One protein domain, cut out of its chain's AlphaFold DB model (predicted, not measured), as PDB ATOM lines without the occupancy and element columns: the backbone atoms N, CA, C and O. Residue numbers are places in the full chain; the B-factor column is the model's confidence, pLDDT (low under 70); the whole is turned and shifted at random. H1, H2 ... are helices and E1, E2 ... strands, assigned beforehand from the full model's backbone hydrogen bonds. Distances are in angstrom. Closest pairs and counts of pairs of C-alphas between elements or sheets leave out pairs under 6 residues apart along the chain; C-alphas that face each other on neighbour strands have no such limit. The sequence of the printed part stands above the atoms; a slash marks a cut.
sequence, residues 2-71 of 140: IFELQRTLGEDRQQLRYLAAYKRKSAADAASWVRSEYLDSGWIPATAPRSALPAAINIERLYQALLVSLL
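What this domain is: This is residues 2 to 71 of the 140 residues of an uncharacterized protein of Zobellella taiwanensis (UniProt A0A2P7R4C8). Two strand hairpins, E1 with E2 and E3 with E4, lie end to end as a long narrow ribbon, with E2 running on into E3. After E4 the chain folds back beside E2, then swings away in a wide arc to H1, which lies off the ribbon with its later part near the end of E2. The printed part has 70 residues with four named strands and one named helix, in the order E1, E2, E3, E4, H1; both two-stranded sheets are antiparallel. The class is mixed, helices and strands, with under half of the residues, 31, in named elements. The whole is loose, with a radius of gyration of the C-alphas of 15.1 A, and only just elongated, spanning 49 by 27 by 15 A.

Where its parts are: E1, residues 2 to 8, begins at C-alpha 2 (571.542, 485.646, 389.734) and is 20.4 A long. E2 is residues 14 to 20, 20.1 A. E3 is residues 23 to 25 and E4 residues 33 to 35. H1, residues 59 to 69, is 15.4 A long and ends at C-alpha 69 (574.559, 474.188, 389.533).

How they stand to each other: E1 and E2 form an antiparallel hairpin at 159 degrees, with N 5 and O 17 2.8 A apart, within hydrogen-bond range. Residues 15 to 16 and 19 to 20 of E2 also pair antiparallel with residues 44 to 45 and 39 to 40. E2 runs on into E3 at 9 degrees. E3 and E4 form a hairpin at 141 degrees, with N 34 and O 24 2.8 A apart. The closest C-alphas of E2 and H1, those of Ala 20 and Leu 67, are 6.9 A apart. E3 and H1 are apart. In H1 every O i to N i+4 pair is within hydrogen-bond range.

The domain as a whole: The two farthest C-alphas, those of Glu 11 and Asp 29, are 49.4 A apart. The link from E4 to H1, 23 residues, is long. The printed part has no cut, and no printed residue is under pLDDT 70.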
ATOM      1  N   ILE A   2     570.143 486.094 389.835       85.25
ATOM      2  CA  ILE A   2     571.542 485.646 389.734       85.25
ATOM      3  C   ILE A   2     572.417 486.887 389.525       85.25
ATOM      4  O   ILE A   2     572.038 487.771 388.762       85.25
ATOM      5  N   PHE A   3     573.555 486.947 390.207       87.44
ATOM      6  CA  PHE A   3     574.523 488.035 390.160       87.44
ATOM      7  C   PHE A   3     575.930 487.473 389.958       87.44
ATOM      8  O   PHE A   3     576.240 486.387 390.447       87.44
ATOM      9  N   GLU A   4     576.782 488.235 389.280       91.12
ATOM     10  CA  GLU A   4     578.225 488.004 389.217       91.12
ATOM     11  C   GLU A   4     578.897 489.050 390.114       91.12
ATOM     12  O   GLU A   4     578.673 490.249 389.956       91.12
ATOM     13  N   LEU A   5     579.670 488.600 391.099       91.56
ATOM     14  CA  LEU A   5     580.486 489.457 391.950       91.56
ATOM     15  C   LEU A   5     581.931 489.315 391.503       91.56
ATOM     16  O   LEU A   5     582.395 488.194 391.323       91.56
ATOM     17  N   GLN A   6     582.648 490.426 391.395       92.00
ATOM     18  CA  GLN A   6     584.068 490.442 391.061       92.00
ATOM     19  C   GLN A   6     584.861 491.068 392.207       92.00
ATOM     20  O   GLN A   6     584.396 492.000 392.866       92.00
ATOM     21  N   ARG A   7     586.055 490.538 392.469       92.06
ATOM     22  CA  ARG A   7     587.017 491.120 393.407       92.06
ATOM     23  C   ARG A   7     588.429 491.037 392.851       92.06
ATOM     24  O   ARG A   7     588.771 490.075 392.167       92.06
ATOM     25  N   THR A   8     589.259 491.991 393.245       90.00
ATOM     26  CA  THR A   8     590.678 492.052 392.882       90.00
ATOM     27  C   THR A   8     591.537 491.763 394.117       90.00
ATOM     28  O   THR A   8     591.295 492.317 395.187       90.00
ATOM     29  N   LEU A   9     592.509 490.856 393.994       83.56
ATOM     30  CA  LEU A   9     593.417 490.399 395.053       83.56
ATOM     31  C   LEU A   9     594.876 490.730 394.690       83.56
ATOM     32  O   LEU A   9     595.629 489.873 394.217       83.56
ATOM     33  N   GLY A  10     595.297 491.966 394.954       82.12
ATOM     34  CA  GLY A  10     596.602 492.485 394.522       82.12
ATOM     35  C   GLY A  10     596.562 492.998 393.083       82.12
ATOM     36  O   GLY A  10     595.478 493.182 392.544       82.12
ATOM     37  N   GLU A  11     597.721 493.237 392.471       75.88
ATOM     38  CA  GLU A  11     597.790 494.010 391.221       75.88
ATOM     39  C   GLU A  11     597.096 493.328 390.025       75.88
ATOM     40  O   GLU A  11     596.427 494.030 389.280       75.88
ATOM     41  N   ASP A  12     597.092 491.986 389.921       75.44
ATOM     42  CA  ASP A  12     596.543 491.296 388.727       75.44
ATOM     43  C   ASP A  12     595.688 490.039 388.985       75.44
ATOM     44  O   ASP A  12     595.298 489.331 388.053       75.44
ATOM     45  N   ARG A  13     595.348 489.705 390.238       84.19
ATOM     46  CA  ARG A  13     594.516 488.511 390.508       84.19
ATOM     47  C   ARG A  13     593.055 488.879 390.679       84.19
ATOM     48  O   ARG A  13     592.612 489.199 391.779       84.19
ATOM     49  N   GLN A  14     592.289 488.769 389.604       90.31
ATOM     50  CA  GLN A  14     590.838 488.898 389.659       90.31
ATOM     51  C   GLN A  14     590.165 487.559 389.966       90.31
ATOM     52  O   GLN A  14     590.537 486.500 389.453       90.31
ATOM     53  N   GLN A  15     589.143 487.613 390.808       93.12
ATOM     54  CA  GLN A  15     588.263 486.493 391.102       93.12
ATOM     55  C   GLN A  15     586.817 486.908 390.905       93.12
ATOM     56  O   GLN A  15     586.453 488.055 391.163       93.12
ATOM     57  N   LEU A  16     585.989 485.949 390.516       92.56
ATOM     58  CA  LEU A  16     584.555 486.126 390.411       92.56
ATOM     59  C   LEU A  16     583.807 485.082 391.241       92.56
ATOM     60  O   LEU A  16     584.354 484.039 391.597       92.56
ATOM     61  N   ARG A  17     582.560 485.381 391.586       92.50
ATOM     62  CA  ARG A  17     581.641 484.477 392.282       92.50
ATOM     63  C   ARG A  17     580.241 484.699 391.747       92.50
ATOM     64  O   ARG A  17     579.776 485.836 391.690       92.50
ATOM     65  N   TYR A  18     579.553 483.617 391.417       90.88
ATOM     66  CA  TYR A  18     578.134 483.666 391.103       90.88
ATOM     67  C   TYR A  18     577.330 483.566 392.390       90.88
ATOM     68  O   TYR A  18     577.608 482.713 393.232       90.88
ATOM     69  N   LEU A  19     576.345 484.445 392.546       91.31
ATOM     70  CA  LEU A  19     575.446 484.479 393.691       91.31
ATOM     71  C   LEU A  19     574.007 484.423 393.196       91.31
ATOM     72  O   LEU A  19     573.588 485.258 392.397       91.31
ATOM     73  N   ALA A  20     573.227 483.477 393.698       90.69
ATOM     74  CA  ALA A  20     571.831 483.346 393.328       90.69
ATOM     75  C   ALA A  20     570.928 483.166 394.543       90.69
ATOM     76  O   ALA A  20     571.346 482.713 395.602       90.69
ATOM     77  N   ALA A  21     569.661 483.527 394.387       88.62
ATOM     78  CA  ALA A  21     568.620 483.192 395.349       88.62
ATOM     79  C   ALA A  21     567.390 482.700 394.595       88.62
ATOM     80  O   ALA A  21     566.917 483.384 393.674       88.62
ATOM     81  N   TYR A  22     566.870 481.544 395.013       88.06
ATOM     82  CA  TYR A  22     565.619 481.009 394.505       88.06
ATOM     83  C   TYR A  22     564.464 481.873 395.011       88.06
ATOM     84  O   TYR A  22     564.411 482.242 396.186       88.06
ATOM     85  N   LYS A  23     563.565 482.248 394.101       86.25
ATOM     86  CA  LYS A  23     562.389 483.064 394.398       86.25
ATOM     87  C   LYS A  23     561.184 482.152 394.248       86.25
ATOM     88  O   LYS A  23     560.977 481.617 393.164       86.25
ATOM     89  N   ARG A  24     560.406 482.009 395.314       81.25
ATOM     90  CA  ARG A  24     559.219 481.155 395.340       81.25
ATOM     91  C   ARG A  24     558.066 481.840 396.052       81.25
ATOM     92  O   ARG A  24     558.282 482.797 396.797       81.25
ATOM     93  N   LYS A  25     556.848 481.348 395.849       80.75
ATOM     94  CA  LYS A  25     555.721 481.740 396.700       80.75
ATOM     95  C   LYS A  25     555.940 481.196 398.111       80.75
ATOM     96  O   LYS A  25     556.533 480.130 398.284       80.75
ATOM     97  N   SER A  26     555.529 481.950 399.121       77.00
ATOM     98  CA  SER A  26     555.606 481.482 400.498       77.00
ATOM     99  C   SER A  26     554.695 480.274 400.676       77.00
ATOM    100  O   SER A  26     553.566 480.258 400.194       77.00
ATOM    101  N   ALA A  27     555.181 479.269 401.403       70.19
ATOM    102  CA  ALA A  27     554.357 478.131 401.803       70.19
ATOM    103  C   ALA A  27     553.340 478.512 402.897       70.19
ATOM    104  O   ALA A  27     552.337 477.830 403.056       70.19
ATOM    105  N   ALA A  28     553.604 479.589 403.648       74.75
ATOM    106  CA  ALA A  28     552.725 480.079 404.711       74.75
ATOM    107  C   ALA A  28     551.676 481.085 404.209       74.75
ATOM    108  O   ALA A  28     550.650 481.271 404.853       74.75
ATOM    109  N   ASP A  29     551.939 481.742 403.078       78.81
ATOM    110  CA  ASP A  29     551.057 482.750 402.492       78.81
ATOM    111  C   ASP A  29     551.271 482.828 400.972       78.81
ATOM    112  O   ASP A  29     552.242 483.397 400.477       78.81
ATOM    113  N   ALA A  30     550.343 482.264 400.202       73.31
ATOM    114  CA  ALA A  30     550.475 482.167 398.751       73.31
ATOM    115  C   ALA A  30     550.518 483.530 398.023       73.31
ATOM    116  O   ALA A  30     550.892 483.571 396.844       73.31
ATOM    117  N   ALA A  31     550.153 484.629 398.698       78.38
ATOM    118  CA  ALA A  31     550.227 485.985 398.159       78.38
ATOM    119  C   ALA A  31     551.627 486.615 398.297       78.38
ATOM    120  O   ALA A  31     551.962 487.532 397.541       78.38
ATOM    121  N   SER A  32     552.473 486.116 399.206       79.62
ATOM    122  CA  SER A  32     553.818 486.649 399.433       79.62
ATOM    123  C   SER A  32     554.901 485.847 398.709       79.62
ATOM    124  O   SER A  32     554.891 484.619 398.627       79.62
ATOM    125  N   TRP A  33     555.888 486.561 398.163       79.69
ATOM    126  CA  TRP A  33     557.074 485.963 397.553       79.69
ATOM    127  C   TRP A  33     558.215 485.924 398.564       79.69
ATOM    128  O   TRP A  33     558.627 486.962 399.082       79.69
ATOM    129  N   VAL A  34     558.776 484.740 398.787       81.19
ATOM    130  CA  VAL A  34     559.941 484.537 399.650       81.19
ATOM    131  C   VAL A  34     561.169 484.189 398.825       81.19
ATOM    132  O   VAL A  34     561.098 483.626 397.726       81.19
ATOM    133  N   ARG A  35     562.325 484.551 399.368       84.06
ATOM    134  CA  ARG A  35     563.628 484.229 398.796       84.06
ATOM    135  C   ARG A  35     564.307 483.185 399.666       84.06
ATOM    136  O   ARG A  35     564.254 483.288 400.889       84.06
ATOM    137  N   SER A  36     564.953 482.210 399.036       84.44
ATOM    138  CA  SER A  36     565.865 481.318 399.746       84.44
ATOM    139  C   SER A  36     567.044 482.109 400.319       84.44
ATOM    140  O   SER A  36     567.351 483.220 399.873       84.44
ATOM    141  N   GLU A  37     567.763 481.497 401.259       86.25
ATOM    142  CA  GLU A  37     569.144 481.902 401.515       86.25
ATOM    143  C   GLU A  37     569.956 481.853 400.206       86.25
ATOM    144  O   GLU A  37     569.632 481.092 399.285       86.25
ATOM    145  N   TYR A  38     571.003 482.673 400.113       88.88
ATOM    146  CA  TYR A  38     571.822 482.721 398.908       88.88
ATOM    147  C   TYR A  38     572.580 481.399 398.678       88.88
ATOM    148  O   TYR A  38     573.028 480.730 399.620       88.88
ATOM    149  N   LEU A  39     572.687 481.045 397.401       90.50
ATOM    150  CA  LEU A  39     573.506 479.984 396.830       90.50
ATOM    151  C   LEU A  39     574.675 480.623 396.096       90.50
ATOM    152  O   LEU A  39     574.519 481.709 395.528       90.50
ATOM    153  N   ASP A  40     575.823 479.959 396.075       91.62
ATOM    154  CA  ASP A  40     576.995 480.511 395.420       91.62
ATOM    155  C   ASP A  40     577.995 479.469 394.941       91.62
ATOM    156  O   ASP A  40     578.090 478.379 395.495       91.62
ATOM    157  N   SER A  41     578.781 479.858 393.940       88.50
ATOM    158  CA  SER A  41     579.822 479.022 393.334       88.50
ATOM    159  C   SER A  41     581.138 478.983 394.120       88.50
ATOM    160  O   SER A  41     582.110 478.401 393.649       88.50
ATOM    161  N   GLY A  42     581.244 479.697 395.243       90.06
ATOM    162  CA  GLY A  42     582.533 480.118 395.785       90.06
ATOM    163  C   GLY A  42     583.265 481.108 394.864       90.06
ATOM    164  O   GLY A  42     582.768 481.508 393.808       90.06
ATOM    165  N   TRP A  43     584.454 481.538 395.292       91.38
ATOM    166  CA  TRP A  43     585.329 482.391 394.484       91.38
ATOM    167  C   TRP A  43     586.145 481.547 393.508       91.38
ATOM    168  O   TRP A  43     586.892 480.668 393.935       91.38
ATOM    169  N   ILE A  44     586.052 481.866 392.223       91.38
ATOM    170  CA  ILE A  44     586.815 481.235 391.145       91.38
ATOM    171  C   ILE A  44     587.688 482.275 390.426       91.38
ATOM    172  O   ILE A  44     587.376 483.468 390.476       91.38
ATOM    173  N   PRO A  45     588.804 481.875 389.790       91.19
ATOM    174  CA  PRO A  45     589.612 482.790 388.987       91.19
ATOM    175  C   PRO A  45     588.772 483.445 387.887       91.19
ATOM    176  O   PRO A  45     587.996 482.761 387.225       91.19
ATOM    177  N   ALA A  46     588.946 484.747 387.651       88.50
ATOM    178  CA  ALA A  46     588.212 485.436 386.585       88.50
ATOM    179  C   ALA A  46     588.584 484.934 385.176       88.50
ATOM    180  O   ALA A  46     587.809 485.072 384.235       88.50
ATOM    181  N   THR A  47     589.759 484.315 385.049       88.06
ATOM    182  CA  THR A  47     590.256 483.670 383.830       88.06
ATOM    183  C   THR A  47     589.743 482.242 383.642       88.06
ATOM    184  O   THR A  47     590.055 481.621 382.626       88.06
ATOM    185  N   ALA A  48     588.988 481.691 384.603       86.25
ATOM    186  CA  ALA A  48     588.427 480.354 384.470       86.25
ATOM    187  C   ALA A  48     587.499 480.289 383.241       86.25
ATOM    188  O   ALA A  48     586.742 481.234 382.991       86.25
ATOM    189  N   PRO A  49     587.538 479.189 382.468       85.56
ATOM    190  CA  PRO A  49     586.676 479.046 381.306       85.56
ATOM    191  C   PRO A  49     585.211 479.112 381.738       85.56
ATOM    192  O   PRO A  49     584.805 478.491 382.723       85.56
ATOM    193  N   ARG A  50     584.405 479.871 380.991       83.19
ATOM    194  CA  ARG A  50     582.965 479.946 381.240       83.19
ATOM    195  C   ARG A  50     582.325 478.609 380.878       83.19
ATOM    196  O   ARG A  50     582.492 478.124 379.760       83.19
ATOM    197  N   SER A  51     581.568 478.038 381.809       81.25
ATOM    198  CA  SER A  51     580.737 476.869 381.528       81.25
ATOM    199  C   SER A  51     579.664 477.224 380.501       81.25
ATOM    200  O   SER A  51     579.081 478.311 380.552       81.25
ATOM    201  N   ALA A  52     579.386 476.299 379.582       84.25
ATOM    202  CA  ALA A  52     578.265 476.441 378.666       84.25
ATOM    203  C   ALA A  52     576.948 476.557 379.449       84.25
ATOM    204  O   ALA A  52     576.794 475.973 380.526       84.25
ATOM    205  N   LEU A  53     575.995 477.312 378.899       82.94
ATOM    206  CA  LEU A  53     574.664 477.390 379.489       82.94
ATOM    207  C   LEU A  53     574.006 476.002 379.461       82.94
ATOM    208  O   LEU A  53     574.099 475.312 378.442       82.94
ATOM    209  N   PRO A  54     573.323 475.593 380.545       85.88
ATOM    210  CA  PRO A  54     572.567 474.351 380.549       85.88
ATOM    211  C   PRO A  54     571.536 474.335 379.420       85.88
ATOM    212  O   PRO A  54     570.823 475.318 379.206       85.88
ATOM    213  N   ALA A  55     571.429 473.205 378.723       86.06
ATOM    214  CA  ALA A  55     570.375 473.009 377.742       86.06
ATOM    215  C   ALA A  55     569.008 473.101 378.437       86.06
ATOM    216  O   ALA A  55     568.737 472.385 379.402       86.06
ATOM    217  N   ALA A  56     568.151 473.994 377.953       87.75
ATOM    218  CA  ALA A  56     566.838 474.221 378.526       87.75
ATOM    219  C   ALA A  56     565.838 474.601 377.436       87.75
ATOM    220  O   ALA A  56     566.128 475.400 376.551       87.75
ATOM    221  N   ILE A  57     564.636 474.045 377.544       90.25
ATOM    222  CA  ILE A  57     563.542 474.270 376.591       90.25
ATOM    223  C   ILE A  57     562.844 475.624 376.782       90.25
ATOM    224  O   ILE A  57     562.100 476.064 375.914       90.25
ATOM    225  N   ASN A  58     563.043 476.273 377.931       89.12
ATOM    226  CA  ASN A  58     562.488 477.585 378.246       89.12
ATOM    227  C   ASN A  58     563.302 478.278 379.355       89.12
ATOM    228  O   ASN A  58     564.169 477.672 379.995       89.12
ATOM    229  N   ILE A  59     563.000 479.558 379.596       88.06
ATOM    230  CA  ILE A  59     563.718 480.390 380.572       88.06
ATOM    231  C   ILE A  59     563.566 479.894 382.016       88.06
ATOM    232  O   ILE A  59     564.490 480.025 382.815       88.06
ATOM    233  N   GLU A  60     562.425 479.292 382.356       86.19
ATOM    234  CA  GLU A  60     562.166 478.764 383.695       86.19
ATOM    235  C   GLU A  60     563.057 477.553 383.993       86.19
ATOM    236  O   GLU A  60     563.708 477.495 385.037       86.19
ATOM    237  N   ARG A  61     563.157 476.617 383.043       86.81
ATOM    238  CA  ARG A  61     564.044 475.453 383.135       86.81
ATOM    239  C   ARG A  61     565.511 475.862 383.134       86.81
ATOM    240  O   ARG A  61     566.278 475.300 383.909       86.81
ATOM    241  N   LEU A  62     565.888 476.876 382.348       88.31
ATOM    242  CA  LEU A  62     567.243 477.434 382.386       88.31
ATOM    243  C   LEU A  62     567.558 477.995 383.774       88.31
ATOM    244  O   LEU A  62     568.597 477.692 384.352       88.31
ATOM    245  N   TYR A  63     566.636 478.777 384.338       88.38
ATOM    246  CA  TYR A  63     566.790 479.349 385.669       88.38
ATOM    247  C   TYR A  63     566.936 478.273 386.754       88.38
ATOM    248  O   TYR A  63     567.827 478.375 387.598       88.38
ATOM    249  N   GLN A  64     566.109 477.225 386.715       87.25
ATOM    250  CA  GLN A  64     566.221 476.090 387.634       87.25
ATOM    251  C   GLN A  64     567.569 475.373 387.478       87.25
ATOM    252  O   GLN A  64     568.239 475.141 388.480       87.25
ATOM    253  N   ALA A  65     568.007 475.086 386.249       87.88
ATOM    254  CA  ALA A  65     569.281 474.413 385.993       87.88
ATOM    255  C   ALA A  65     570.489 475.224 386.498       87.88
ATOM    256  O   ALA A  65     571.403 474.666 387.106       87.88
ATOM    257  N   LEU A  66     570.467 476.550 386.325       89.12
ATOM    258  CA  LEU A  66     571.495 477.437 386.876       89.12
ATOM    259  C   LEU A  66     571.509 477.411 388.410       89.12
ATOM    260  O   LEU A  66     572.577 477.351 389.012       89.12
ATOM    261  N   LEU A  67     570.345 477.407 389.062       89.19
ATOM    262  CA  LEU A  67     570.276 477.293 390.521       89.19
ATOM    263  C   LEU A  67     570.782 475.941 391.028       89.19
ATOM    264  O   LEU A  67     571.507 475.918 392.019       89.19
ATOM    265  N   VAL A  68     570.446 474.843 390.340       89.00
ATOM    266  CA  VAL A  68     570.947 473.502 390.676       89.00
ATOM    267  C   VAL A  68     572.474 473.473 390.630       89.00
ATOM    268  O   VAL A  68     573.092 472.935 391.542       89.00
ATOM    269  N   SER A  69     573.092 474.119 389.636       87.62
ATOM    270  CA  SER A  69     574.559 474.188 389.533       87.62
ATOM    271  C   SER A  69     575.244 474.942 390.684       87.62
ATOM    272  O   SER A  69     576.442 474.781 390.895       87.62
ATOM    273  N   LEU A  70     574.489 475.750 391.439       90.25
ATOM    274  CA  LEU A  70     574.970 476.502 392.601       90.25
ATOM    275  C   LEU A  70     574.598 475.840 393.936       90.25
ATOM    276  O   LEU A  70     574.897 476.398 394.996       90.25
ATOM    277  N   LEU A  71     573.915 474.691 393.920       90.19
ATOM    278  CA  LEU A  71     573.598 473.979 395.151       90.19
ATOM    279  C   LEU A  71     574.890 473.429 395.774       90.19
ATOM    280  O   LEU A  71     575.634 472.706 395.117       90.19
TER     281      LEU A  71